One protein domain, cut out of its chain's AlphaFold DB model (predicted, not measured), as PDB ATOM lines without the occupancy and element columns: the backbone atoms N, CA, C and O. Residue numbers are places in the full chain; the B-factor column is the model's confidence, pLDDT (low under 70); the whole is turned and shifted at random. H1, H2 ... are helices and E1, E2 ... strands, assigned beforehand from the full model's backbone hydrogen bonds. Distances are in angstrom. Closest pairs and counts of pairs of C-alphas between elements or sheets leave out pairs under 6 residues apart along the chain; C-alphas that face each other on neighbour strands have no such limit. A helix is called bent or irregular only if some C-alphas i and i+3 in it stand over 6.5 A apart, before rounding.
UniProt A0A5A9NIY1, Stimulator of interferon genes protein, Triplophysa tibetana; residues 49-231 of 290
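What this domain is: This is residues 49 to 231 of the 290 residues of the protein "Stimulator of interferon genes protein" of Triplophysa tibetana (UniProt A0A5A9NIY1). A strongly twisted sheet of five strands has helices on both faces: it curls round H4 on one, and H2 and H3 pack on the other, where they join H1a in a three-helix bundle. H1b, the second arm of the bent first helix, grazes the sheet, and a separate hairpin of E3 and E4 lies far from the middle, with E4 running on into E5. The printed part has 183 residues, with four named helices and seven named strands in the order H1 E1 E2 E3 E4 E5 E6 H2 H3 E7 H4. The large sheet, order E2 E5 E6 E1 E7, is mixed, and the class is mixed, helices and strands. The whole is compact, with a radius of gyration of the C-alphas of 16.6 A and spans of 50 by 44 by 29 A.

Where its parts are: H1, residues 51 to 81, was assigned as one helix by its hydrogen bonds but is bent, with C-alphas 62 and 65 7.4 A apart; its arms are H1a, residues 51 to 62, from C-alpha 51 at (-30.414, 33.822, 62.336), and H1b, residues 65 to 81, 26.1 A long. E1 is residues 90 to 95, E2 111 to 116, E3 120 to 124, E4 127 to 132, E5 135 to 140 and E6 146 to 153, 20.8 A long. H2 is residues 155 to 165, H3 173 to 192, 28.7 A long, E7 201 to 206, and H4 216 to 229, 20.6 A long, ending with C-alpha 229 at (-43.482, 33.771, 30.119).

How they stand to each other: E2 and E5 are antiparallel, with N 112 and O 138 at 2.9 A. E5 and E6 form a hairpin, with N 139 and O 147 at 2.8 A. E6 bends by 64 degrees at residue 150 and is parallel to E1, with N 93 and O 152 at 2.8 A. E1 and E7 are parallel, with N 94 and O 204 at 2.8 A. E6, H2, H3 and E7 form a split strand-helix-strand unit, E1 between its strands, with a right-handed crossover. The closest C-alphas of E7 and H4, Val 204 and Ile 221, are 7.5 A apart. H3 lies over E1 and E7 at a height over the sheet of 9.6 A. H2 and H3 touch as a helical hairpin, Ser 164 and Glu 173 having the closest C-alphas at 6.1 A. H1a touches H3, the closest C-alphas being those of Ala 52 and Phe 183, 4.6 A. In the E3 and E4 hairpin N 122 and O 130 are 3.0 A apart. Every O i to N i+4 pair is within hydrogen-bond range in H1a, H3 and H4, against 9 of 13 in H1b and 6 of 7 in H2.

The domain as a whole: The C-alphas of Ala 80 and Asp 168 are the farthest apart, 51.2 A. The printed part has no cut, and E1 to E2 is a long link of 15 residues. Mean pLDDT of the printed part is 93.2; residues 211, 212 and 230 are under 70.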
ATOM      1  N   MET A  49     -33.569  27.790  65.104       90.69
ATOM      2  CA  MET A  49     -32.790  28.681  65.974       90.69
ATOM      3  C   MET A  49     -31.685  29.438  65.223       90.69
ATOM      4  O   MET A  49     -30.864  30.109  65.843       90.69
ATOM      5  N   ASN A  50     -31.623  29.313  63.899       92.56
ATOM      6  CA  ASN A  50     -30.666  30.051  63.081       92.56
ATOM      7  C   ASN A  50     -31.134  31.495  62.817       92.56
ATOM      8  O   ASN A  50     -32.331  31.792  62.795       92.56
ATOM      9  N   VAL A  51     -30.170  32.391  62.592       94.12
ATOM     10  CA  VAL A  51     -30.414  33.822  62.336       94.12
ATOM     11  C   VAL A  51     -31.268  34.012  61.083       94.12
ATOM     12  O   VAL A  51     -32.204  34.815  61.079       94.12
ATOM     13  N   ALA A  52     -30.991  33.230  60.038       96.00
ATOM     14  CA  ALA A  52     -31.718  33.269  58.777       96.00
ATOM     15  C   ALA A  52     -33.233  33.061  58.941       96.00
ATOM     16  O   ALA A  52     -34.016  33.740  58.274       96.00
ATOM     17  N   HIS A  53     -33.660  32.189  59.859       96.88
ATOM     18  CA  HIS A  53     -35.070  31.933  60.131       96.88
ATOM     19  C   HIS A  53     -35.782  33.181  60.665       96.88
ATOM     20  O   HIS A  53     -36.833  33.569  60.153       96.88
ATOM     21  N   GLY A  54     -35.186  33.843  61.662       97.44
ATOM     22  CA  GLY A  54     -35.719  35.086  62.223       97.44
ATOM     23  C   GLY A  54     -35.760  36.216  61.193       97.44
ATOM     24  O   GLY A  54     -36.763  36.922  61.084       97.44
ATOM     25  N   LEU A  55     -34.705  36.350  60.384       98.12
ATOM     26  CA  LEU A  55     -34.639  37.341  59.309       98.12
ATOM     27  C   LEU A  55     -35.704  37.113  58.228       98.12
ATOM     28  O   LEU A  55     -36.317  38.080  57.776       98.12
ATOM     29  N   ALA A  56     -35.962  35.862  57.839       98.50
ATOM     30  CA  ALA A  56     -36.988  35.530  56.851       98.50
ATOM     31  C   ALA A  56     -38.392  35.916  57.342       98.50
ATOM     32  O   ALA A  56     -39.128  36.600  56.629       98.50
ATOM     33  N   TRP A  57     -38.743  35.566  58.584       98.38
ATOM     34  CA  TRP A  57     -40.026  35.961  59.180       98.38
ATOM     35  C   TRP A  57     -40.155  37.470  59.374       98.38
ATOM     36  O   TRP A  57     -41.225  38.029  59.119       98.38
ATOM     37  N   SER A  58     -39.072  38.132  59.791       98.38
ATOM     38  CA  SER A  58     -39.018  39.591  59.907       98.38
ATOM     39  C   SER A  58     -39.277  40.257  58.557       98.38
ATOM     40  O   SER A  58     -40.107  41.157  58.470       98.38
ATOM     41  N   PHE A  59     -38.643  39.788  57.482       98.56
ATOM     42  CA  PHE A  59     -38.842  40.350  56.148       98.56
ATOM     43  C   PHE A  59     -40.252  40.090  55.613       98.56
ATOM     44  O   PHE A  59     -40.887  40.987  55.058       98.56
ATOM     45  N   TYR A  60     -40.791  38.898  55.859       98.62
ATOM     46  CA  TYR A  60     -42.156  38.561  55.484       98.62
ATOM     47  C   TYR A  60     -43.200  39.435  56.204       98.62
ATOM     48  O   TYR A  60     -43.910  40.204  55.556       98.62
ATOM     49  N   PHE A  61     -43.275  39.395  57.540       98.06
ATOM     50  CA  PHE A  61     -44.273  40.167  58.301       98.06
ATOM     51  C   PHE A  61     -43.984  41.670  58.335       98.06
ATOM     52  O   PHE A  61     -44.888  42.497  58.521       98.06
ATOM     53  N   GLY A  62     -42.711  42.032  58.218       97.06
ATOM     54  CA  GLY A  62     -42.229  43.402  58.233       97.06
ATOM     55  C   GLY A  62     -42.508  44.143  56.935       97.06
ATOM     56  O   GLY A  62     -42.677  45.362  57.000       97.06
ATOM     57  N   TYR A  63     -42.587  43.425  55.809       98.00
ATOM     58  CA  TYR A  63     -42.607  44.012  54.472       98.00
ATOM     59  C   TYR A  63     -43.442  43.209  53.458       98.00
ATOM     60  O   TYR A  63     -44.497  43.676  53.029       98.00
ATOM     61  N   LEU A  64     -43.020  41.994  53.087       98.31
ATOM     62  CA  LEU A  64     -43.572  41.311  51.907       98.31
ATOM     63  C   LEU A  64     -45.065  40.980  52.012       98.31
ATOM     64  O   LEU A  64     -45.769  41.090  51.010       98.31
ATOM     65  N   LYS A  65     -45.559  40.638  53.211       97.69
ATOM     66  CA  LYS A  65     -46.952  40.218  53.432       97.69
ATOM     67  C   LYS A  65     -47.983  41.222  52.910       97.69
ATOM     68  O   LYS A  65     -49.048  40.828  52.463       97.69
ATOM     69  N   PHE A  66     -47.685  42.516  52.986       95.94
ATOM     70  CA  PHE A  66     -48.601  43.568  52.538       95.94
ATOM     71  C   PHE A  66     -48.116  44.290  51.278       95.94
ATOM     72  O   PHE A  66     -48.933  44.869  50.571       95.94
ATOM     73  N   VAL A  67     -46.815  44.246  50.970       97.44
ATOM     74  CA  VAL A  67     -46.274  44.860  49.749       97.44
ATOM     75  C   VAL A  67     -46.554  44.012  48.517       97.44
ATOM     76  O   VAL A  67     -46.940  44.566  47.493       97.44
ATOM     77  N   LEU A  68     -46.409  42.684  48.589       97.06
ATOM     78  CA  LEU A  68     -46.642  41.825  47.423       97.06
ATOM     79  C   LEU A  68     -48.092  41.890  46.923       97.06
ATOM     80  O   LEU A  68     -48.276  41.990  45.705       97.06
ATOM     81  N   PRO A  69     -49.123  41.889  47.797       95.25
ATOM     82  CA  PRO A  69     -50.485  41.976  47.305       95.25
ATOM     83  C   PRO A  69     -50.810  43.307  46.614       95.25
ATOM     84  O   PRO A  69     -51.424  43.321  45.548       95.25
ATOM     85  N   ASP A  70     -50.340  44.408  47.198       96.00
ATOM     86  CA  ASP A  70     -50.500  45.774  46.688       96.00
ATOM     87  C   ASP A  70     -49.709  46.014  45.386       96.00
ATOM     88  O   ASP A  70     -50.186  46.691  44.469       96.00
ATOM     89  N   LEU A  71     -48.529  45.403  45.250       94.44
ATOM     90  CA  LEU A  71     -47.691  45.530  44.060       94.44
ATOM     91  C   LEU A  71     -48.393  45.028  42.793       94.44
ATOM     92  O   LEU A  71     -48.299  45.678  41.755       94.44
ATOM     93  N   GLU A  72     -49.109  43.904  42.859       91.56
ATOM     94  CA  GLU A  72     -49.806  43.350  41.690       91.56
ATOM     95  C   GLU A  72     -50.839  44.342  41.126       91.56
ATOM     96  O   GLU A  72     -50.910  44.572  39.913       91.56
ATOM     97  N   GLU A  73     -51.603  44.993  42.007       91.25
ATOM     98  CA  GLU A  73     -52.554  46.032  41.614       91.25
ATOM     99  C   GLU A  73     -51.843  47.256  41.024       91.25
ATOM    100  O   GLU A  73     -52.253  47.768  39.974       91.25
ATOM    101  N   LYS A  74     -50.743  47.695  41.645       93.38
ATOM    102  CA  LYS A  74     -49.934  48.810  41.136       93.38
ATOM    103  C   LYS A  74     -49.370  48.528  39.755       93.38
ATOM    104  O   LYS A  74     -49.459  49.397  38.889       93.38
ATOM    105  N   VAL A  75     -48.840  47.329  39.522       93.06
ATOM    106  CA  VAL A  75     -48.304  46.940  38.214       93.06
ATOM    107  C   VAL A  75     -49.411  46.889  37.165       93.06
ATOM    108  O   VAL A  75     -49.213  47.374  36.051       93.06
ATOM    109  N   ARG A  76     -50.601  46.380  37.501       90.62
ATOM    110  CA  ARG A  76     -51.751  46.386  36.582       90.62
ATOM    111  C   ARG A  76     -52.129  47.808  36.151       90.62
ATOM    112  O   ARG A  76     -52.309  48.054  34.959       90.62
ATOM    113  N   ASN A  77     -52.202  48.743  37.097       91.56
ATOM    114  CA  ASN A  77     -52.526  50.146  36.819       91.56
ATOM    115  C   ASN A  77     -51.400  50.861  36.049       91.56
ATOM    116  O   ASN A  77     -51.658  51.642  35.128       91.56
ATOM    117  N   TYR A  78     -50.147  50.559  36.391       91.69
ATOM    118  CA  TYR A  78     -48.965  51.072  35.706       91.69
ATOM    119  C   TYR A  78     -48.933  50.616  34.241       91.69
ATOM    120  O   TYR A  78     -48.858  51.448  33.341       91.69
ATOM    121  N   ASN A  79     -49.128  49.321  33.980       91.25
ATOM    122  CA  ASN A  79     -49.148  48.751  32.630       91.25
ATOM    123  C   ASN A  79     -50.249  49.335  31.730       91.25
ATOM    124  O   ASN A  79     -50.098  49.336  30.511       91.25
ATOM    125  N   ALA A  80     -51.356  49.814  32.305       88.50
ATOM    126  CA  ALA A  80     -52.451  50.426  31.552       88.50
ATOM    127  C   ALA A  80     -52.157  51.872  31.111       88.50
ATOM    128  O   ALA A  80     -52.775  52.364  30.169       88.50
ATOM    129  N   THR A  81     -51.248  52.565  31.799       85.81
ATOM    130  CA  THR A  81     -51.017  54.012  31.626       85.81
ATOM    131  C   THR A  81     -49.598  54.364  31.187       85.81
ATOM    132  O   THR A  81     -49.367  55.468  30.694       85.81
ATOM    133  N   ARG A  82     -48.642  53.452  31.380       87.94
ATOM    134  CA  ARG A  82     -47.203  53.655  31.187       87.94
ATOM    135  C   ARG A  82     -46.613  52.528  30.334       87.94
ATOM    136  O   ARG A  82     -47.249  52.039  29.403       87.94
ATOM    137  N   VAL A  83     -45.364  52.162  30.608       87.81
ATOM    138  CA  VAL A  83     -44.662  51.066  29.948       87.81
ATOM    139  C   VAL A  83     -45.181  49.737  30.485       87.81
ATOM    140  O   VAL A  83     -45.426  49.581  31.679       87.81
ATOM    141  N   ARG A  84     -45.336  48.754  29.598       90.25
ATOM    142  CA  ARG A  84     -45.701  47.397  29.997       90.25
ATOM    143  C   ARG A  84     -44.500  46.708  30.641       90.25
ATOM    144  O   ARG A  84     -43.503  46.461  29.967       90.25
ATOM    145  N   LEU A  85     -44.623  46.363  31.919       92.25
ATOM    146  CA  LEU A  85     -43.665  45.502  32.598       92.25
ATOM    147  C   LEU A  85     -43.696  44.097  31.989       92.25
ATOM    148  O   LEU A  85     -44.762  43.550  31.696       92.25
ATOM    149  N   SER A  86     -42.513  43.508  31.846       92.38
ATOM    150  CA  SER A  86     -42.299  42.128  31.407       92.38
ATOM    151  C   SER A  86     -42.854  41.116  32.416       92.38
ATOM    152  O   SER A  86     -43.167  39.991  32.052       92.38
ATOM    153  N   SER A  87     -43.022  41.516  33.680       90.94
ATOM    154  CA  SER A  87     -43.603  40.681  34.730       90.94
ATOM    155  C   SER A  87     -44.378  41.511  35.751       90.94
ATOM    156  O   SER A  87     -44.052  42.670  36.007       90.94
ATOM    157  N   HIS A  88     -45.405  40.900  36.346       91.19
ATOM    158  CA  HIS A  88     -46.187  41.463  37.454       91.19
ATOM    159  C   HIS A  88     -45.608  41.122  38.833       91.19
ATOM    160  O   HIS A  88     -46.120  41.597  39.844       91.19
ATOM    161  N   ARG A  89     -44.556  40.297  38.880       94.88
ATOM    162  CA  ARG A  89     -43.935  39.821  40.116       94.88
ATOM    163  C   ARG A  89     -42.805  40.741  40.570       94.88
ATOM    164  O   ARG A  89     -42.073  41.296  39.746       94.88
ATOM    165  N   LEU A  90     -42.607  40.821  41.883       97.38
ATOM    166  CA  LEU A  90     -41.408  41.424  42.464       97.38
ATOM    167  C   LEU A  90     -40.209  40.492  42.289       97.38
ATOM    168  O   LEU A  90     -40.241  39.361  42.774       97.38
ATOM    169  N   HIS A  91     -39.151  40.959  41.632       97.81
ATOM    170  CA  HIS A  91     -37.899  40.217  41.513       97.81
ATOM    171  C   HIS A  91     -37.001  40.597  42.685       97.81
ATOM    172  O   HIS A  91     -36.560  41.738  42.793       97.81
ATOM    173  N   ILE A  92     -36.764  39.644  43.578       98.38
ATOM    174  CA  ILE A  92     -35.969  39.843  44.787       98.38
ATOM    175  C   ILE A  92     -34.615  39.182  44.551       98.38
ATOM    176  O   ILE A  92     -34.542  37.964  44.390       98.38
ATOM    177  N   LEU A  93     -33.557  39.987  44.512       97.69
ATOM    178  CA  LEU A  93     -32.179  39.560  44.301       97.69
ATOM    179  C   LEU A  93     -31.541  39.107  45.617       97.69
ATOM    180  O   LEU A  93     -31.628  39.800  46.637       97.69
ATOM    181  N   LEU A  94     -30.866  37.958  45.576       97.56
ATOM    182  CA  LEU A  94     -30.171  37.357  46.708       97.56
ATOM    183  C   LEU A  94     -28.726  36.985  46.326       97.56
ATOM    184  O   LEU A  94     -28.501  35.851  45.900       97.56
ATOM    185  N   PRO A  95     -27.746  37.897  46.461       95.75
ATOM    186  CA  PRO A  95     -26.326  37.553  46.334       95.75
ATOM    187  C   PRO A  95     -25.888  36.572  47.428       95.75
ATOM    188  O   PRO A  95     -26.171  36.779  48.613       95.75
ATOM    189  N   LEU A  96     -25.203  35.492  47.047       94.06
ATOM    190  CA  LEU A  96     -24.762  34.417  47.950       94.06
ATOM    191  C   LEU A  96     -23.756  34.879  49.013       94.06
ATOM    192  O   LEU A  96     -23.728  34.343  50.122       94.06
ATOM    193  N   ASN A  97     -22.941  35.875  48.697       92.31
ATOM    194  CA  ASN A  97     -21.980  36.524  49.579       92.31
ATOM    195  C   ASN A  97     -22.650  37.565  50.497       92.31
ATOM    196  O   ASN A  97     -21.975  38.156  51.338       92.31
ATOM    197  N   ALA A  98     -23.964  37.775  50.352       95.38
ATOM    198  CA  ALA A  98     -24.782  38.771  51.038       95.38
ATOM    199  C   ALA A  98     -24.385  40.243  50.795       95.38
ATOM    200  O   ALA A  98     -24.986  41.139  51.390       95.38
ATOM    201  N   ALA A  99     -23.404  40.509  49.932       91.50
ATOM    202  CA  ALA A  99     -22.978  41.847  49.559       91.50
ATOM    203  C   ALA A  99     -23.981  42.425  48.554       91.50
ATOM    204  O   ALA A  99     -23.864  42.238  47.346       91.50
ATOM    205  N   ALA A 100     -25.006  43.097  49.071       90.88
ATOM    206  CA  ALA A 100     -25.975  43.802  48.252       90.88
ATOM    207  C   ALA A 100     -25.495  45.250  48.030       90.88
ATOM    208  O   ALA A 100     -25.340  45.991  49.005       90.88
ATOM    209  N   PRO A 101     -25.259  45.693  46.784       91.44
ATOM    210  CA  PRO A 101     -24.991  47.099  46.505       91.44
ATOM    211  C   PRO A 101     -26.233  47.945  46.819       91.44
ATOM    212  O   PRO A 101     -27.367  47.460  46.851       91.44
ATOM    213  N   ASN A 102     -26.037  49.252  46.990       92.81
ATOM    214  CA  ASN A 102     -27.161  50.172  47.190       92.81
ATOM    215  C   ASN A 102     -28.008  50.347  45.921       92.81
ATOM    216  O   ASN A 102     -29.180  50.716  46.007       92.81
ATOM    217  N   LYS A 103     -27.396  50.131  44.754       93.69
ATOM    218  CA  LYS A 103     -27.979  50.329  43.432       93.69
ATOM    219  C   LYS A 103     -27.603  49.153  42.532       93.69
ATOM    220  O   LYS A 103     -26.411  48.878  42.409       93.69
ATOM    221  N   PRO A 104     -28.568  48.471  41.892       92.94
ATOM    222  CA  PRO A 104     -28.262  47.445  40.894       92.94
ATOM    223  C   PRO A 104     -27.372  47.954  39.749       92.94
ATOM    224  O   PRO A 104     -26.599  47.187  39.185       92.94
ATOM    225  N   GLU A 105     -27.454  49.248  39.426       92.44
ATOM    226  CA  GLU A 105     -26.660  49.879  38.364       92.44
ATOM    227  C   GLU A 105     -25.158  49.912  38.668       92.44
ATOM    228  O   GLU A 105     -24.354  49.988  37.742       92.44
ATOM    229  N   ASP A 106     -24.775  49.851  39.949       90.88
ATOM    230  CA  ASP A 106     -23.366  49.818  40.353       90.88
ATOM    231  C   ASP A 106     -22.711  48.465  39.989       90.88
ATOM    232  O   ASP A 106     -21.492  48.398  39.836       90.88
ATOM    233  N   GLU A 107     -23.509  47.403  39.815       89.69
ATOM    234  CA  GLU A 107     -23.041  46.066  39.413       89.69
ATOM    235  C   GLU A 107     -23.094  45.858  37.896       89.69
ATOM    236  O   GLU A 107     -22.215  45.216  37.319       89.69
ATOM    237  N   ASP A 108     -24.128  46.377  37.225       92.12
ATOM    238  CA  ASP A 108     -24.324  46.167  35.790       92.12
ATOM    239  C   ASP A 108     -25.012  47.359  35.116       92.12
ATOM    240  O   ASP A 108     -26.194  47.624  35.327       92.12
ATOM    241  N   ASN A 109     -24.291  48.017  34.204       92.06
ATOM    242  CA  ASN A 109     -24.772  49.174  33.441       92.06
ATOM    243  C   ASN A 109     -25.969  48.865  32.517       92.06
ATOM    244  O   ASN A 109     -26.593  49.790  31.994       92.06
ATOM    245  N   HIS A 110     -26.279  47.589  32.258       94.88
ATOM    246  CA  HIS A 110     -27.485  47.199  31.522       94.88
ATOM    247  C   HIS A 110     -28.746  47.187  32.377       94.88
ATOM    248  O   HIS A 110     -29.843  47.137  31.814       94.88
ATOM    249  N   VAL A 111     -28.606  47.241  33.699       95.75
ATOM    250  CA  VAL A 111     -29.702  47.466  34.632       95.75
ATOM    251  C   VAL A 111     -29.723  48.959  34.925       95.75
ATOM    252  O   VAL A 111     -28.758  49.509  35.436       95.75
ATOM    253  N   VAL A 112     -30.804  49.639  34.554       97.00
ATOM    254  CA  VAL A 112     -30.920  51.096  34.692       97.00
ATOM    255  C   VAL A 112     -32.225  51.425  35.390       97.00
ATOM    256  O   VAL A 112     -33.288  50.969  34.959       97.00
ATOM    257  N   PHE A 113     -32.176  52.233  36.448       97.69
ATOM    258  CA  PHE A 113     -33.385  52.726  37.098       97.69
ATOM    259  C   PHE A 113     -34.295  53.446  36.094       97.69
ATOM    260  O   PHE A 113     -33.861  54.333  35.356       97.69
ATOM    261  N   HIS A 114     -35.570  53.058  36.066       96.44
ATOM    262  CA  HIS A 114     -36.570  53.663  35.195       96.44
ATOM    263  C   HIS A 114     -37.424  54.671  35.964       96.44
ATOM    264  O   HIS A 114     -37.374  55.867  35.678       96.44
ATOM    265  N   GLU A 115     -38.190  54.197  36.947       96.00
ATOM    266  CA  GLU A 115     -39.005  55.032  37.831       96.00
ATOM    267  C   GLU A 115     -39.466  54.254  39.074       96.00
ATOM    268  O   GLU A 115     -39.299  53.039  39.164       96.00
ATOM    269  N   ASN A 116     -40.074  54.952  40.035       96.31
ATOM    270  CA  ASN A 116     -40.726  54.321  41.183       96.31
ATOM    271  C   ASN A 116     -42.212  54.085  40.891       96.31
ATOM    272  O   ASN A 116     -42.886  54.959  40.346       96.31
ATOM    273  N   LEU A 117     -42.739  52.949  41.342       95.00
ATOM    274  CA  LEU A 117     -44.183  52.733  41.418       95.00
ATOM    275  C   LEU A 117     -44.807  53.624  42.509       95.00
ATOM    276  O   LEU A 117     -44.097  54.080  43.414       95.00
ATOM    277  N   PRO A 118     -46.134  53.867  42.464       94.31
ATOM    278  CA  PRO A 118     -46.830  54.597  43.519       94.31
ATOM    279  C   PRO A 118     -46.527  54.027  44.909       94.31
ATOM    280  O   PRO A 118     -46.456  52.811  45.093       94.31
ATOM    281  N   GLU A 119     -46.349  54.898  45.898       95.19
ATOM    282  CA  GLU A 119     -45.968  54.491  47.254       95.19
ATOM    283  C   GLU A 119     -47.138  53.822  47.991       95.19
ATOM    284  O   GLU A 119     -48.286  54.241  47.863       95.19
ATOM    285  N   LEU A 120     -46.854  52.794  48.795       96.06
ATOM    286  CA  LEU A 120     -47.805  52.270  49.780       96.06
ATOM    287  C   LEU A 120     -47.554  52.970  51.115       96.06
ATOM    288  O   LEU A 120     -46.430  52.954  51.608       96.06
ATOM    289  N   GLN A 121     -48.582  53.560  51.721       96.81
ATOM    290  CA  GLN A 121     -48.463  54.226  53.021       96.81
ATOM    291  C   GLN A 121     -49.288  53.505  54.084       96.81
ATOM    292  O   GLN A 121     -50.498  53.363  53.936       96.81
ATOM    293  N   LEU A 122     -48.647  53.090  55.183       96.06
ATOM    294  CA  LEU A 122     -49.302  52.380  56.289       96.06
ATOM    295  C   LEU A 122     -48.862  52.919  57.655       96.06
ATOM    296  O   LEU A 122     -47.724  53.343  57.838       96.06
ATOM    297  N   ASN A 123     -49.742  52.844  58.654       97.06
ATOM    298  CA  ASN A 123     -49.381  53.126  60.047       97.06
ATOM    299  C   ASN A 123     -48.793  51.861  60.692       97.06
ATOM    300  O   ASN A 123     -49.445  50.816  60.690       97.06
ATOM    301  N   ARG A 124     -47.570  51.921  61.235       94.38
ATOM    302  CA  ARG A 124     -46.841  50.742  61.746       94.38
ATOM    303  C   ARG A 124     -46.002  51.092  62.969       94.38
ATOM    304  O   ARG A 124     -45.208  52.021  62.903       94.38
ATOM    305  N   ALA A 125     -46.139  50.315  64.046       94.31
ATOM    306  CA  ALA A 125     -45.315  50.431  65.258       94.31
ATOM    307  C   ALA A 125     -45.182  51.881  65.785       94.31
ATOM    308  O   ALA A 125     -44.090  52.342  66.097       94.31
ATOM    309  N   GLY A 126     -46.291  52.632  65.809       96.12
ATOM    310  CA  GLY A 126     -46.314  54.038  66.240       96.12
ATOM    311  C   GLY A 126     -45.906  55.066  65.174       96.12
ATOM    312  O   GLY A 126     -46.123  56.258  65.369       96.12
ATOM    313  N   VAL A 127     -45.395  54.634  64.017       97.19
ATOM    314  CA  VAL A 127     -45.077  55.511  62.881       97.19
ATOM    315  C   VAL A 127     -46.303  55.659  61.985       97.19
ATOM    316  O   VAL A 127     -46.806  54.675  61.438       97.19
ATOM    317  N   ARG A 128     -46.787  56.892  61.822       96.56
ATOM    318  CA  ARG A 128     -47.896  57.208  60.910       96.56
ATOM    319  C   ARG A 128     -47.391  57.360  59.475       96.56
ATOM    320  O   ARG A 128     -46.315  57.911  59.274       96.56
ATOM    321  N   GLN A 129     -48.183  56.899  58.504       95.81
ATOM    322  CA  GLN A 129     -47.918  57.035  57.063       95.81
ATOM    323  C   GLN A 129     -46.499  56.606  56.648       95.81
ATOM    324  O   GLN A 129     -45.836  57.261  55.848       95.81
ATOM    325  N   ARG A 130     -46.023  55.482  57.190       97.44
ATOM    326  CA  ARG A 130     -44.760  54.885  56.762       97.44
ATOM    327  C   ARG A 130     -44.871  54.485  55.290       97.44
ATOM    328  O   ARG A 130     -45.756  53.703  54.946       97.44
ATOM    329  N   SER A 131     -43.984  55.031  54.462       96.62
ATOM    330  CA  SER A 131     -43.956  54.823  53.012       96.62
ATOM    331  C   SER A 131     -43.097  53.615  52.629       96.62
ATOM    332  O   SER A 131     -41.980  53.456  53.129       96.62
ATOM    333  N   TYR A 132     -43.626  52.782  51.735       97.12
ATOM    334  CA  TYR A 132     -42.947  51.666  51.083       97.12
ATOM    335  C   TYR A 132     -42.921  51.924  49.577       97.12
ATOM    336  O   TYR A 132     -43.953  52.250  48.979       97.12
ATOM    337  N   LYS A 133     -41.735  51.801  48.972       96.00
ATOM    338  CA  LYS A 133     -41.489  52.125  47.564       96.00
ATOM    339  C   LYS A 133     -40.927  50.909  46.847       96.00
ATOM    340  O   LYS A 133     -40.068  50.229  47.397       96.00
ATOM    341  N   ASN A 134     -41.372  50.698  45.614       96.75
ATOM    342  CA  ASN A 134     -40.811  49.700  44.712       96.75
ATOM    343  C   ASN A 134     -40.335  50.400  43.442       96.75
ATOM    344  O   ASN A 134     -41.024  51.281  42.918       96.75
ATOM    345  N   SER A 135     -39.170  49.992  42.953       96.88
ATOM    346  CA  SER A 135     -38.519  50.591  41.791       96.88
ATOM    347  C   SER A 135     -38.650  49.682  40.576       96.88
ATOM    348  O   SER A 135     -38.472  48.467  40.671       96.88
ATOM    349  N   VAL A 136     -38.946  50.281  39.426       97.38
ATOM    350  CA  VAL A 136     -38.910  49.632  38.116       97.38
ATOM    351  C   VAL A 136     -37.559  49.906  37.478       97.38
ATOM    352  O   VAL A 136     -37.097  51.049  37.452       97.38
ATOM    353  N   TYR A 137     -36.958  48.866  36.914       97.88
ATOM    354  CA  TYR A 137     -35.704  48.956  36.179       97.88
ATOM    355  C   TYR A 137     -35.916  48.573  34.722       97.88
ATOM    356  O   TYR A 137     -36.684  47.662  34.408       97.88
ATOM    357  N   LYS A 138     -35.212  49.282  33.842       97.19
ATOM    358  CA  LYS A 138     -35.020  48.922  32.445       97.19
ATOM    359  C   LYS A 138     -33.800  48.011  32.357       97.19
ATOM    360  O   LYS A 138     -32.724  48.391  32.811       97.19
ATOM    361  N   ILE A 139     -33.961  46.850  31.737       97.06
ATOM    362  CA  ILE A 139     -32.895  45.863  31.568       97.06
ATOM    363  C   ILE A 139     -32.672  45.643  30.080       97.06
ATOM    364  O   ILE A 139     -33.618  45.349  29.348       97.06
ATOM    365  N   THR A 140     -31.434  45.823  29.628       95.69
ATOM    366  CA  THR A 140     -31.068  45.686  28.212       95.69
ATOM    367  C   THR A 140     -30.305  44.382  27.987       95.69
ATOM    368  O   THR A 140     -29.274  44.149  28.609       95.69
ATOM    369  N   GLY A 141     -30.824  43.518  27.114       90.81
ATOM    370  CA  GLY A 141     -30.184  42.257  26.744       90.81
ATOM    371  C   GLY A 141     -29.132  42.412  25.644       90.81
ATOM    372  O   GLY A 141     -29.006  43.459  25.012       90.81
ATOM    373  N   HIS A 142     -28.415  41.323  25.351       82.38
ATOM    374  CA  HIS A 142     -27.348  41.301  24.339       82.38
ATOM    375  C   HIS A 142     -27.837  41.671  22.923       82.38
ATOM    376  O   HIS A 142     -27.102  42.270  22.143       82.38
ATOM    377  N   ASN A 143     -29.096  41.365  22.589       82.88
ATOM    378  CA  ASN A 143     -29.697  41.676  21.286       82.88
ATOM    379  C   ASN A 143     -30.379  43.056  21.247       82.88
ATOM    380  O   ASN A 143     -31.192  43.316  20.361       82.88
ATOM    381  N   ASN A 144     -30.077  43.932  22.211       85.50
ATOM    382  CA  ASN A 144     -30.731  45.230  22.399       85.50
ATOM    383  C   ASN A 144     -32.241  45.125  22.717       85.50
ATOM    384  O   ASN A 144     -32.989  46.099  22.612       85.50
ATOM    385  N   GLU A 145     -32.693  43.934  23.120       91.56
ATOM    386  CA  GLU A 145     -34.029  43.699  23.660       91.56
ATOM    387  C   GLU A 145     -34.152  44.384  25.019       91.56
ATOM    388  O   GLU A 145     -33.217  44.382  25.823       91.56
ATOM    389  N   THR A 146     -35.298  45.012  25.263       94.44
ATOM    390  CA  THR A 146     -35.536  45.791  26.476       94.44
ATOM    391  C   THR A 146     -36.636  45.154  27.304       94.44
ATOM    392  O   THR A 146     -37.744  44.944  26.815       94.44
ATOM    393  N   TYR A 147     -36.344  44.947  28.583       95.69
ATOM    394  CA  TYR A 147     -37.270  44.435  29.579       95.69
ATOM    395  C   TYR A 147     -37.498  45.476  30.670       95.69
ATOM    396  O   TYR A 147     -36.620  46.292  30.954       95.69
ATOM    397  N   TYR A 148     -38.673  45.431  31.290       96.38
ATOM    398  CA  TYR A 148     -39.002  46.273  32.438       96.38
ATOM    399  C   TYR A 148     -39.551  45.403  33.560       96.38
ATOM    400  O   TYR A 148     -40.507  44.659  33.349       96.38
ATOM    401  N   CYS A 149     -38.984  45.486  34.759       96.69
ATOM    402  CA  CYS A 149     -39.489  44.732  35.906       96.69
ATOM    403  C   CYS A 149     -39.312  45.496  37.220       96.69
ATOM    404  O   CYS A 149     -38.456  46.375  37.336       96.69
ATOM    405  N   ALA A 150     -40.147  45.156  38.205       97.25
ATOM    406  CA  ALA A 150     -39.943  45.573  39.586       97.25
ATOM    407  C   ALA A 150     -38.843  44.704  40.210       97.25
ATOM    408  O   ALA A 150     -38.957  43.473  40.199       97.25
ATOM    409  N   LEU A 151     -37.798  45.342  40.734       97.25
ATOM    410  CA  LEU A 151     -36.566  44.685  41.173       97.25
ATOM    411  C   LEU A 151     -36.055  45.309  42.476       97.25
ATOM    412  O   LEU A 151     -36.049  46.531  42.621       97.25
ATOM    413  N   GLU A 152     -35.590  44.482  43.406       97.56
ATOM    414  CA  GLU A 152     -34.952  44.927  44.650       97.56
ATOM    415  C   GLU A 152     -33.998  43.862  45.207       97.56
ATOM    416  O   GLU A 152     -34.147  42.676  44.924       97.56
ATOM    417  N   TYR A 153     -33.035  44.267  46.037       97.62
ATOM    418  CA  TYR A 153     -32.242  43.329  46.834       97.62
ATOM    419  C   TYR A 153     -32.969  42.960  48.128       97.62
ATOM    420  O   TYR A 153     -33.589  43.809  48.773       97.62
ATOM    421  N   ALA A 154     -32.827  41.705  48.564       98.00
ATOM    422  CA  ALA A 154     -33.303  41.276  49.873       98.00
ATOM    423  C   ALA A 154     -32.533  42.002  50.991       98.00
ATOM    424  O   ALA A 154     -31.413  41.634  51.348       98.00
ATOM    425  N   THR A 155     -33.158  43.016  51.595       97.25
ATOM    426  CA  THR A 155     -32.549  43.853  52.644       97.25
ATOM    427  C   THR A 155     -31.942  43.070  53.822       97.25
ATOM    428  O   THR A 155     -30.888  43.483  54.311       97.25
ATOM    429  N   PRO A 156     -32.511  41.936  54.292       98.12
ATOM    430  CA  PRO A 156     -31.889  41.159  55.367       98.12
ATOM    431  C   PRO A 156     -30.484  40.635  55.045       98.12
ATOM    432  O   PRO A 156     -29.700  40.411  55.965       98.12
ATOM    433  N   LEU A 157     -30.125  40.484  53.765       97.44
ATOM    434  CA  LEU A 157     -28.779  40.058  53.378       97.44
ATOM    435  C   LEU A 157     -27.731  41.112  53.731       97.44
ATOM    436  O   LEU A 157     -26.677  40.763  54.252       97.44
ATOM    437  N   GLN A 158     -28.068  42.397  53.600       96.19
ATOM    438  CA  GLN A 158     -27.198  43.473  54.069       96.19
ATOM    439  C   GLN A 158     -26.916  43.355  55.573       96.19
ATOM    440  O   GLN A 158     -25.810  43.637  56.024       96.19
ATOM    441  N   THR A 159     -27.898  42.898  56.360       96.56
ATOM    442  CA  THR A 159     -27.702  42.663  57.800       96.56
ATOM    443  C   THR A 159     -26.718  41.521  58.038       96.56
ATOM    444  O   THR A 159     -25.790  41.688  58.822       96.56
ATOM    445  N   LEU A 160     -26.853  40.399  57.319       96.62
ATOM    446  CA  LEU A 160     -25.888  39.292  57.388       96.62
ATOM    447  C   LEU A 160     -24.479  39.739  56.977       96.62
ATOM    448  O   LEU A 160     -23.499  39.379  57.628       96.62
ATOM    449  N   TYR A 161     -24.364  40.555  55.928       96.00
ATOM    450  CA  TYR A 161     -23.082  41.109  55.513       96.00
ATOM    451  C   TYR A 161     -22.464  41.972  56.613       96.00
ATOM    452  O   TYR A 161     -21.320  41.734  56.990       96.00
ATOM    453  N   LEU A 162     -23.210  42.916  57.189       94.94
ATOM    454  CA  LEU A 162     -22.703  43.780  58.260       94.94
ATOM    455  C   LEU A 162     -22.321  42.991  59.515       94.94
ATOM    456  O   LEU A 162     -21.249  43.226  60.065       94.94
ATOM    457  N   MET A 163     -23.132  42.005  59.914       95.19
ATOM    458  CA  MET A 163     -22.785  41.091  61.006       95.19
ATOM    459  C   MET A 163     -21.458  40.375  60.741       95.19
ATOM    460  O   MET A 163     -20.695  40.167  61.672       95.19
ATOM    461  N   SER A 164     -21.155  40.036  59.482       94.38
ATOM    462  CA  SER A 164     -19.900  39.349  59.143       94.38
ATOM    463  C   SER A 164     -18.658  40.239  59.167       94.38
ATOM    464  O   SER A 164     -17.538  39.735  59.181       94.38
ATOM    465  N   GLN A 165     -18.850  41.560  59.137       92.56
ATOM    466  CA  GLN A 165     -17.762  42.532  59.255       92.56
ATOM    467  C   GLN A 165     -17.492  42.918  60.714       92.56
ATOM    468  O   GLN A 165     -16.428  43.459  61.022       92.56
ATOM    469  N   ASP A 166     -18.444  42.652  61.611       93.06
ATOM    470  CA  ASP A 166     -18.314  42.945  63.029       93.06
ATOM    471  C   ASP A 166     -17.591  41.803  63.755       93.06
ATOM    472  O   ASP A 166     -18.010  40.643  63.735       93.06
ATOM    473  N   ARG A 167     -16.484  42.136  64.424       88.38
ATOM    474  CA  ARG A 167     -15.655  41.158  65.142       88.38
ATOM    475  C   ARG A 167     -16.362  40.589  66.369       88.38
ATOM    476  O   ARG A 167     -16.068  39.458  66.749       88.38
ATOM    477  N   ASP A 168     -17.286  41.343  66.959       91.69
ATOM    478  CA  ASP A 168     -17.981  40.956  68.187       91.69
ATOM    479  C   ASP A 168     -19.195  40.057  67.909       91.69
ATOM    480  O   ASP A 168     -19.696  39.385  68.811       91.69
ATOM    481  N   ALA A 169     -19.649  39.987  66.652       90.00
ATOM    482  CA  ALA A 169     -20.792  39.166  66.257       90.00
ATOM    483  C   ALA A 169     -20.479  37.660  66.206       90.00
ATOM    484  O   ALA A 169     -21.404  36.847  66.195       90.00
ATOM    485  N   GLY A 170     -19.198  37.272  66.141       86.56
ATOM    486  CA  GLY A 170     -18.796  35.867  66.003       86.56
ATOM    487  C   GLY A 170     -19.334  35.201  64.727       86.56
ATOM    488  O   GLY A 170     -19.544  33.991  64.708       86.56
ATOM    489  N   PHE A 171     -19.592  35.993  63.682       89.06
ATOM    490  CA  PHE A 171     -20.215  35.572  62.431       89.06
ATOM    491  C   PHE A 171     -19.224  35.759  61.280       89.06
ATOM    492  O   PHE A 171     -18.799  36.876  61.013       89.06
ATOM    493  N   GLY A 172     -18.810  34.675  60.624       88.25
ATOM    494  CA  GLY A 172     -17.795  34.711  59.571       88.25
ATOM    495  C   GLY A 172     -18.368  34.650  58.155       88.25
ATOM    496  O   GLY A 172     -19.566  34.493  57.928       88.25
ATOM    497  N   GLU A 173     -17.482  34.757  57.164       86.31
ATOM    498  CA  GLU A 173     -17.841  34.656  55.744       86.31
ATOM    499  C   GLU A 173     -18.394  33.274  55.360       86.31
ATOM    500  O   GLU A 173     -19.322  33.179  54.552       86.31
ATOM    501  N   LYS A 174     -17.853  32.202  55.948       84.25
ATOM    502  CA  LYS A 174     -18.318  30.841  55.674       84.25
ATOM    503  C   LYS A 174     -19.752  30.653  56.173       84.25
ATOM    504  O   LYS A 174     -20.617  30.222  55.411       84.25
ATOM    505  N   GLU A 175     -20.008  31.045  57.419       88.19
ATOM    506  CA  GLU A 175     -21.331  30.991  58.041       88.19
ATOM    507  C   GLU A 175     -22.324  31.895  57.300       88.19
ATOM    508  O   GLU A 175     -23.493  31.543  57.145       88.19
ATOM    509  N   ARG A 176     -21.859  33.038  56.777       93.62
ATOM    510  CA  ARG A 176     -22.673  33.969  55.990       93.62
ATOM    511  C   ARG A 176     -23.325  33.302  54.790       93.62
ATOM    512  O   ARG A 176     -24.547  33.363  54.686       93.62
ATOM    513  N   LYS A 177     -22.555  32.634  53.923       92.94
ATOM    514  CA  LYS A 177     -23.103  31.968  52.723       92.94
ATOM    515  C   LYS A 177     -24.136  30.899  53.095       92.94
ATOM    516  O   LYS A 177     -25.189  30.806  52.465       92.94
ATOM    517  N   GLU A 178     -23.876  30.134  54.156       92.69
ATOM    518  CA  GLU A 178     -24.819  29.139  54.680       92.69
ATOM    519  C   GLU A 178     -26.124  29.795  55.171       92.69
ATOM    520  O   GLU A 178     -27.215  29.339  54.819       92.69
ATOM    521  N   GLN A 179     -26.043  30.914  55.903       95.75
ATOM    522  CA  GLN A 179     -27.231  31.660  56.331       95.75
ATOM    523  C   GLN A 179     -28.011  32.271  55.157       95.75
ATOM    524  O   GLN A 179     -29.237  32.295  55.218       95.75
ATOM    525  N   VAL A 180     -27.357  32.717  54.076       96.94
ATOM    526  CA  VAL A 180     -28.066  33.191  52.868       96.94
ATOM    527  C   VAL A 180     -28.899  32.065  52.252       96.94
ATOM    528  O   VAL A 180     -30.071  32.263  51.932       96.94
ATOM    529  N   LEU A 181     -28.329  30.863  52.131       96.00
ATOM    530  CA  LEU A 181     -29.039  29.699  51.594       96.00
ATOM    531  C   LEU A 181     -30.209  29.273  52.491       96.00
ATOM    532  O   LEU A 181     -31.297  28.975  51.990       96.00
ATOM    533  N   LEU A 182     -30.018  29.279  53.814       96.50
ATOM    534  CA  LEU A 182     -31.094  29.014  54.776       96.50
ATOM    535  C   LEU A 182     -32.189  30.084  54.716       96.50
ATOM    536  O   LEU A 182     -33.374  29.749  54.787       96.50
ATOM    537  N   PHE A 183     -31.814  31.351  54.537       98.19
ATOM    538  CA  PHE A 183     -32.749  32.463  54.381       98.19
ATOM    539  C   PHE A 183     -33.579  32.285  53.111       98.19
ATOM    540  O   PHE A 183     -34.802  32.330  53.188       98.19
ATOM    541  N   TYR A 184     -32.937  31.991  51.975       98.12
ATOM    542  CA  TYR A 184     -33.613  31.701  50.710       98.12
ATOM    543  C   TYR A 184     -34.636  30.569  50.867       98.12
ATOM    544  O   TYR A 184     -35.804  30.735  50.517       98.12
ATOM    545  N   ARG A 185     -34.218  29.427  51.436       97.81
ATOM    546  CA  ARG A 185     -35.093  28.257  51.632       97.81
ATOM    547  C   ARG A 185     -36.271  28.584  52.542       97.81
ATOM    548  O   ARG A 185     -37.409  28.274  52.200       97.81
ATOM    549  N   THR A 186     -36.002  29.228  53.677       98.00
ATOM    550  CA  THR A 186     -37.037  29.589  54.653       98.00
ATOM    551  C   THR A 186     -38.022  30.590  54.055       98.00
ATOM    552  O   THR A 186     -39.228  30.396  54.160       98.00
ATOM    553  N   LEU A 187     -37.529  31.640  53.395       98.50
ATOM    554  CA  LEU A 187     -38.372  32.661  52.783       98.50
ATOM    555  C   LEU A 187     -39.227  32.081  51.652       98.50
ATOM    556  O   LEU A 187     -40.421  32.361  51.598       98.50
ATOM    557  N   SER A 188     -38.645  31.238  50.794       98.00
ATOM    558  CA  SER A 188     -39.382  30.524  49.748       98.00
ATOM    559  C   SER A 188     -40.519  29.695  50.349       98.00
ATOM    560  O   SER A 188     -41.661  29.844  49.934       98.00
ATOM    561  N   GLN A 189     -40.249  28.905  51.393       97.62
ATOM    562  CA  GLN A 189     -41.289  28.132  52.078       97.62
ATOM    563  C   GLN A 189     -42.386  29.016  52.682       97.62
ATOM    564  O   GLN A 189     -43.558  28.661  52.606       97.62
ATOM    565  N   ILE A 190     -42.035  30.149  53.297       98.06
ATOM    566  CA  ILE A 190     -43.025  31.073  53.868       98.06
ATOM    567  C   ILE A 190     -43.937  31.625  52.767       98.06
ATOM    568  O   ILE A 190     -45.156  31.575  52.907       98.06
ATOM    569  N   LEU A 191     -43.355  32.130  51.676       97.69
ATOM    570  CA  LEU A 191     -44.104  32.814  50.621       97.69
ATOM    571  C   LEU A 191     -44.939  31.860  49.759       97.69
ATOM    572  O   LEU A 191     -46.044  32.225  49.370       97.69
ATOM    573  N   GLU A 192     -44.455  30.646  49.484       96.19
ATOM    574  CA  GLU A 192     -45.214  29.641  48.719       96.19
ATOM    575  C   GLU A 192     -46.423  29.097  49.498       96.19
ATOM    576  O   GLU A 192     -47.438  28.729  48.906       96.19
ATOM    577  N   ASN A 193     -46.342  29.077  50.832       96.56
ATOM    578  CA  ASN A 193     -47.445  28.647  51.695       96.56
ATOM    579  C   ASN A 193     -48.493  29.747  51.939       96.56
ATOM    580  O   ASN A 193     -49.563  29.456  52.474       96.56
ATOM    581  N   ASP A 194     -48.211  30.998  51.571       96.19
ATOM    582  CA  ASP A 194     -49.141  32.115  51.711       96.19
ATOM    583  C   ASP A 194     -49.896  32.364  50.398       96.19
ATOM    584  O   ASP A 194     -49.316  32.734  49.377       96.19
ATOM    585  N   LEU A 195     -51.220  32.202  50.431       94.62
ATOM    586  CA  LEU A 195     -52.094  32.366  49.269       94.62
ATOM    587  C   LEU A 195     -52.087  33.788  48.694       94.62
ATOM    588  O   LEU A 195     -52.328  33.948  47.495       94.62
ATOM    589  N   GLU A 196     -51.832  34.802  49.524       94.62
ATOM    590  CA  GLU A 196     -51.782  36.202  49.099       94.62
ATOM    591  C   GLU A 196     -50.435  36.553  48.462       94.62
ATOM    592  O   GLU A 196     -50.377  37.424  47.598       94.62
ATOM    593  N   CYS A 197     -49.359  35.862  48.846       95.12
ATOM    594  CA  CYS A 197     -48.009  36.140  48.352       95.12
ATOM    595  C   CYS A 197     -47.583  35.231  47.194       95.12
ATOM    596  O   CYS A 197     -46.825  35.674  46.324       95.12
ATOM    597  N   ARG A 198     -48.044  33.972  47.164       92.38
ATOM    598  CA  ARG A 198     -47.694  33.003  46.117       92.38
ATOM    599  C   ARG A 198     -47.950  33.586  44.729       92.38
ATOM    600  O   ARG A 198     -48.907  34.328  44.516       92.38
ATOM    601  N   ASN A 199     -47.091  33.250  43.772       91.81
ATOM    602  CA  ASN A 199     -47.122  33.766  42.397       91.81
ATOM    603  C   ASN A 199     -46.928  35.291  42.228       91.81
ATOM    604  O   ASN A 199     -46.984  35.745  41.087       91.81
ATOM    605  N   ARG A 200     -46.656  36.077  43.287       95.38
ATOM    606  CA  ARG A 200     -46.403  37.538  43.199       95.38
ATOM    607  C   ARG A 200     -44.934  37.937  43.366       95.38
ATOM    608  O   ARG A 200     -44.596  39.116  43.280       95.38
ATOM    609  N   PHE A 201     -44.044  36.972  43.569       96.12
ATOM    610  CA  PHE A 201     -42.609  37.196  43.742       96.12
ATOM    611  C   PHE A 201     -41.788  36.246  42.865       96.12
ATOM    612  O   PHE A 201     -42.267  35.201  42.421       96.12
ATOM    613  N   ARG A 202     -40.524  36.597  42.640       96.56
ATOM    614  CA  ARG A 202     -39.495  35.704  42.117       96.56
ATOM    615  C   ARG A 202     -38.214  35.930  42.901       96.56
ATOM    616  O   ARG A 202     -37.653  37.020  42.856       96.56
ATOM    617  N   LEU A 203     -37.753  34.899  43.601       97.38
ATOM    618  CA  LEU A 203     -36.428  34.914  44.213       97.38
ATOM    619  C   LEU A 203     -35.387  34.602  43.135       97.38
ATOM    620  O   LEU A 203     -35.546  33.639  42.382       97.38
ATOM    621  N   VAL A 204     -34.341  35.419  43.069       96.31
ATOM    622  CA  VAL A 204     -33.228  35.280  42.128       96.31
ATOM    623  C   VAL A 204     -31.948  35.157  42.940       96.31
ATOM    624  O   VAL A 204     -31.485  36.127  43.539       96.31
ATOM    625  N   LEU A 205     -31.407  33.943  43.004       95.50
ATOM    626  CA  LEU A 205     -30.162  33.665  43.709       95.50
ATOM    627  C   LEU A 205     -28.987  34.003  42.786       95.50
ATOM    628  O   LEU A 205     -28.832  33.374  41.745       95.50
ATOM    629  N   ILE A 206     -28.179  34.990  43.162       93.38
ATOM    630  CA  ILE A 206     -27.059  35.482  42.355       93.38
ATOM    631  C   ILE A 206     -25.785  34.775  42.816       93.38
ATOM    632  O   ILE A 206     -25.449  34.797  44.002       93.38
ATOM    633  N   ASN A 207     -25.095  34.114  41.881       86.62
ATOM    634  CA  ASN A 207     -23.815  33.485  42.177       86.62
ATOM    635  C   ASN A 207     -22.678  34.490  41.994       86.62
ATOM    636  O   ASN A 207     -22.299  34.822  40.873       86.62
ATOM    637  N   ASP A 208     -22.103  34.924  43.109       78.25
ATOM    638  CA  ASP A 208     -21.069  35.959  43.111       78.25
ATOM    639  C   ASP A 208     -19.706  35.473  42.592       78.25
ATOM    640  O   ASP A 208     -18.782  36.261  42.426       78.25
ATOM    641  N   GLU A 209     -19.554  34.180  42.290       78.50
ATOM    642  CA  GLU A 209     -18.375  33.682  41.561       78.50
ATOM    643  C   GLU A 209     -18.269  34.297  40.154       78.50
ATOM    644  O   GLU A 209     -17.178  34.353  39.589       78.50
ATOM    645  N   HIS A 210     -19.384  34.805  39.620       74.75
ATOM    646  CA  HIS A 210     -19.445  35.532  38.354       74.75
ATOM    647  C   HIS A 210     -19.443  37.060  38.539       74.75
ATOM    648  O   HIS A 210     -19.591  37.787  37.555       74.75
ATOM    649  N   THR A 211     -19.265  37.575  39.765       64.75
ATOM    650  CA  THR A 211     -19.124  39.017  40.019       64.75
ATOM    651  C   THR A 211     -17.856  39.519  39.327       64.75
ATOM    652  O   THR A 211     -16.737  39.249  39.759       64.75
ATOM    653  N   GLY A 212     -18.034  40.215  38.203       65.00
ATOM    654  CA  GLY A 212     -16.953  40.661  37.318       65.00
ATOM    655  C   GLY A 212     -17.080  40.167  35.875       65.00
ATOM    656  O   GLY A 212     -16.436  40.730  34.988       65.00
ATOM    657  N   GLU A 213     -17.934  39.175  35.601       79.25
ATOM    658  CA  GLU A 213     -18.378  38.914  34.232       79.25
ATOM    659  C   GLU A 213     -19.243  40.088  33.752       79.25
ATOM    660  O   GLU A 213     -20.209  40.461  34.429       79.25
ATOM    661  N   PRO A 214     -18.940  40.681  32.582       80.38
ATOM    662  CA  PRO A 214     -19.744  41.773  32.067       80.38
ATOM    663  C   PRO A 214     -21.173  41.283  31.836       80.38
ATOM    664  O   PRO A 214     -21.400  40.266  31.178       80.38
ATOM    665  N   HIS A 215     -22.132  42.043  32.354       87.12
ATOM    666  CA  HIS A 215     -23.561  41.829  32.142       87.12
ATOM    667  C   HIS A 215     -24.151  40.557  32.768       87.12
ATOM    668  O   HIS A 215     -25.199  40.074  32.332       87.12
ATOM    669  N   TYR A 216     -23.495  39.995  33.791       91.19
ATOM    670  CA  TYR A 216     -24.001  38.813  34.494       91.19
ATOM    671  C   TYR A 216     -25.386  39.053  35.110       91.19
ATOM    672  O   TYR A 216     -26.308  38.270  34.878       91.19
ATOM    673  N   LEU A 217     -25.554  40.162  35.837       93.12
ATOM    674  CA  LEU A 217     -26.800  40.473  36.536       93.12
ATOM    675  C   LEU A 217     -27.978  40.635  35.566       93.12
ATOM    676  O   LEU A 217     -29.023  40.013  35.754       93.12
ATOM    677  N   SER A 218     -27.818  41.436  34.509       94.31
ATOM    678  CA  SER A 218     -28.858  41.605  33.488       94.31
ATOM    679  C   SER A 218     -29.204  40.285  32.798       94.31
ATOM    680  O   SER A 218     -30.388  40.007  32.606       94.31
ATOM    681  N   ARG A 219     -28.211  39.435  32.492       93.44
ATOM    682  CA  ARG A 219     -28.430  38.098  31.914       93.44
ATOM    683  C   ARG A 219     -29.266  37.204  32.833       93.44
ATOM    684  O   ARG A 219     -30.235  36.614  32.358       93.44
ATOM    685  N   GLU A 220     -28.932  37.133  34.120       94.31
ATOM    686  CA  GLU A 220     -29.684  36.339  35.103       94.31
ATOM    687  C   GLU A 220     -31.129  36.832  35.244       94.31
ATOM    688  O   GLU A 220     -32.073  36.038  35.215       94.31
ATOM    689  N   ILE A 221     -31.338  38.150  35.325       95.00
ATOM    690  CA  ILE A 221     -32.695  38.698  35.435       95.00
ATOM    691  C   ILE A 221     -33.503  38.404  34.165       95.00
ATOM    692  O   ILE A 221     -34.649  37.966  34.268       95.00
ATOM    693  N   ILE A 222     -32.922  38.594  32.974       94.94
ATOM    694  CA  ILE A 222     -33.592  38.291  31.700       94.94
ATOM    695  C   ILE A 222     -33.958  36.809  31.628       94.94
ATOM    696  O   ILE A 222     -35.096  36.485  31.298       94.94
ATOM    697  N   GLN A 223     -33.048  35.907  32.007       93.81
ATOM    698  CA  GLN A 223     -33.330  34.474  32.050       93.81
ATOM    699  C   GLN A 223     -34.547  34.166  32.934       93.81
ATOM    700  O   GLN A 223     -35.421  33.392  32.538       93.81
ATOM    701  N   HIS A 224     -34.643  34.796  34.104       94.75
ATOM    702  CA  HIS A 224     -35.798  34.649  34.983       94.75
ATOM    703  C   HIS A 224     -37.091  35.232  34.403       94.75
ATOM    704  O   HIS A 224     -38.146  34.620  34.571       94.75
ATOM    705  N   LEU A 225     -37.025  36.369  33.710       93.44
ATOM    706  CA  LEU A 225     -38.184  36.975  33.048       93.44
ATOM    707  C   LEU A 225     -38.694  36.098  31.897       93.44
ATOM    708  O   LEU A 225     -39.890  35.831  31.818       93.44
ATOM    709  N   THR A 226     -37.803  35.576  31.053       91.06
ATOM    710  CA  THR A 226     -38.177  34.694  29.937       91.06
ATOM    711  C   THR A 226     -38.735  33.357  30.426       91.06
ATOM    712  O   THR A 226     -39.687  32.839  29.847       91.06
ATOM    713  N   GLN A 227     -38.199  32.795  31.516       88.50
ATOM    714  CA  GLN A 227     -38.756  31.575  32.117       88.50
ATOM    715  C   GLN A 227     -40.207  31.766  32.577       88.50
ATOM    716  O   GLN A 227     -41.022  30.862  32.402       88.50
ATOM    717  N   GLN A 228     -40.544  32.941  33.119       84.12
ATOM    718  CA  GLN A 228     -41.898  33.241  33.593       84.12
ATOM    719  C   GLN A 228     -42.933  33.302  32.471       84.12
ATOM    720  O   GLN A 228     -44.079  32.930  32.702       84.12
ATOM    721  N   GLU A 229     -42.558  33.735  31.264       73.12
ATOM    722  CA  GLU A 229     -43.482  33.771  30.119       73.12
ATOM    723  C   GLU A 229     -44.012  32.375  29.748       73.12
ATOM    724  O   GLU A 229     -45.113  32.258  29.209       73.12
ATOM    725  N   GLY A 230     -43.261  31.315  30.069       65.69
ATOM    726  CA  GLY A 230     -43.670  29.923  29.874       65.69
ATOM    727  C   GLY A 230     -44.407  29.286  31.060       65.69
ATOM    728  O   GLY A 230     -44.903  28.166  30.928       65.69
ATOM    729  N   GLU A 231     -44.484  29.949  32.219       77.94
ATOM    730  CA  GLU A 231     -45.158  29.418  33.409       77.94
ATOM    731  C   GLU A 231     -46.685  29.604  33.297       77.94
ATOM    732  O   GLU A 231     -47.188  30.699  33.041       77.94
TER     733      GLU A 231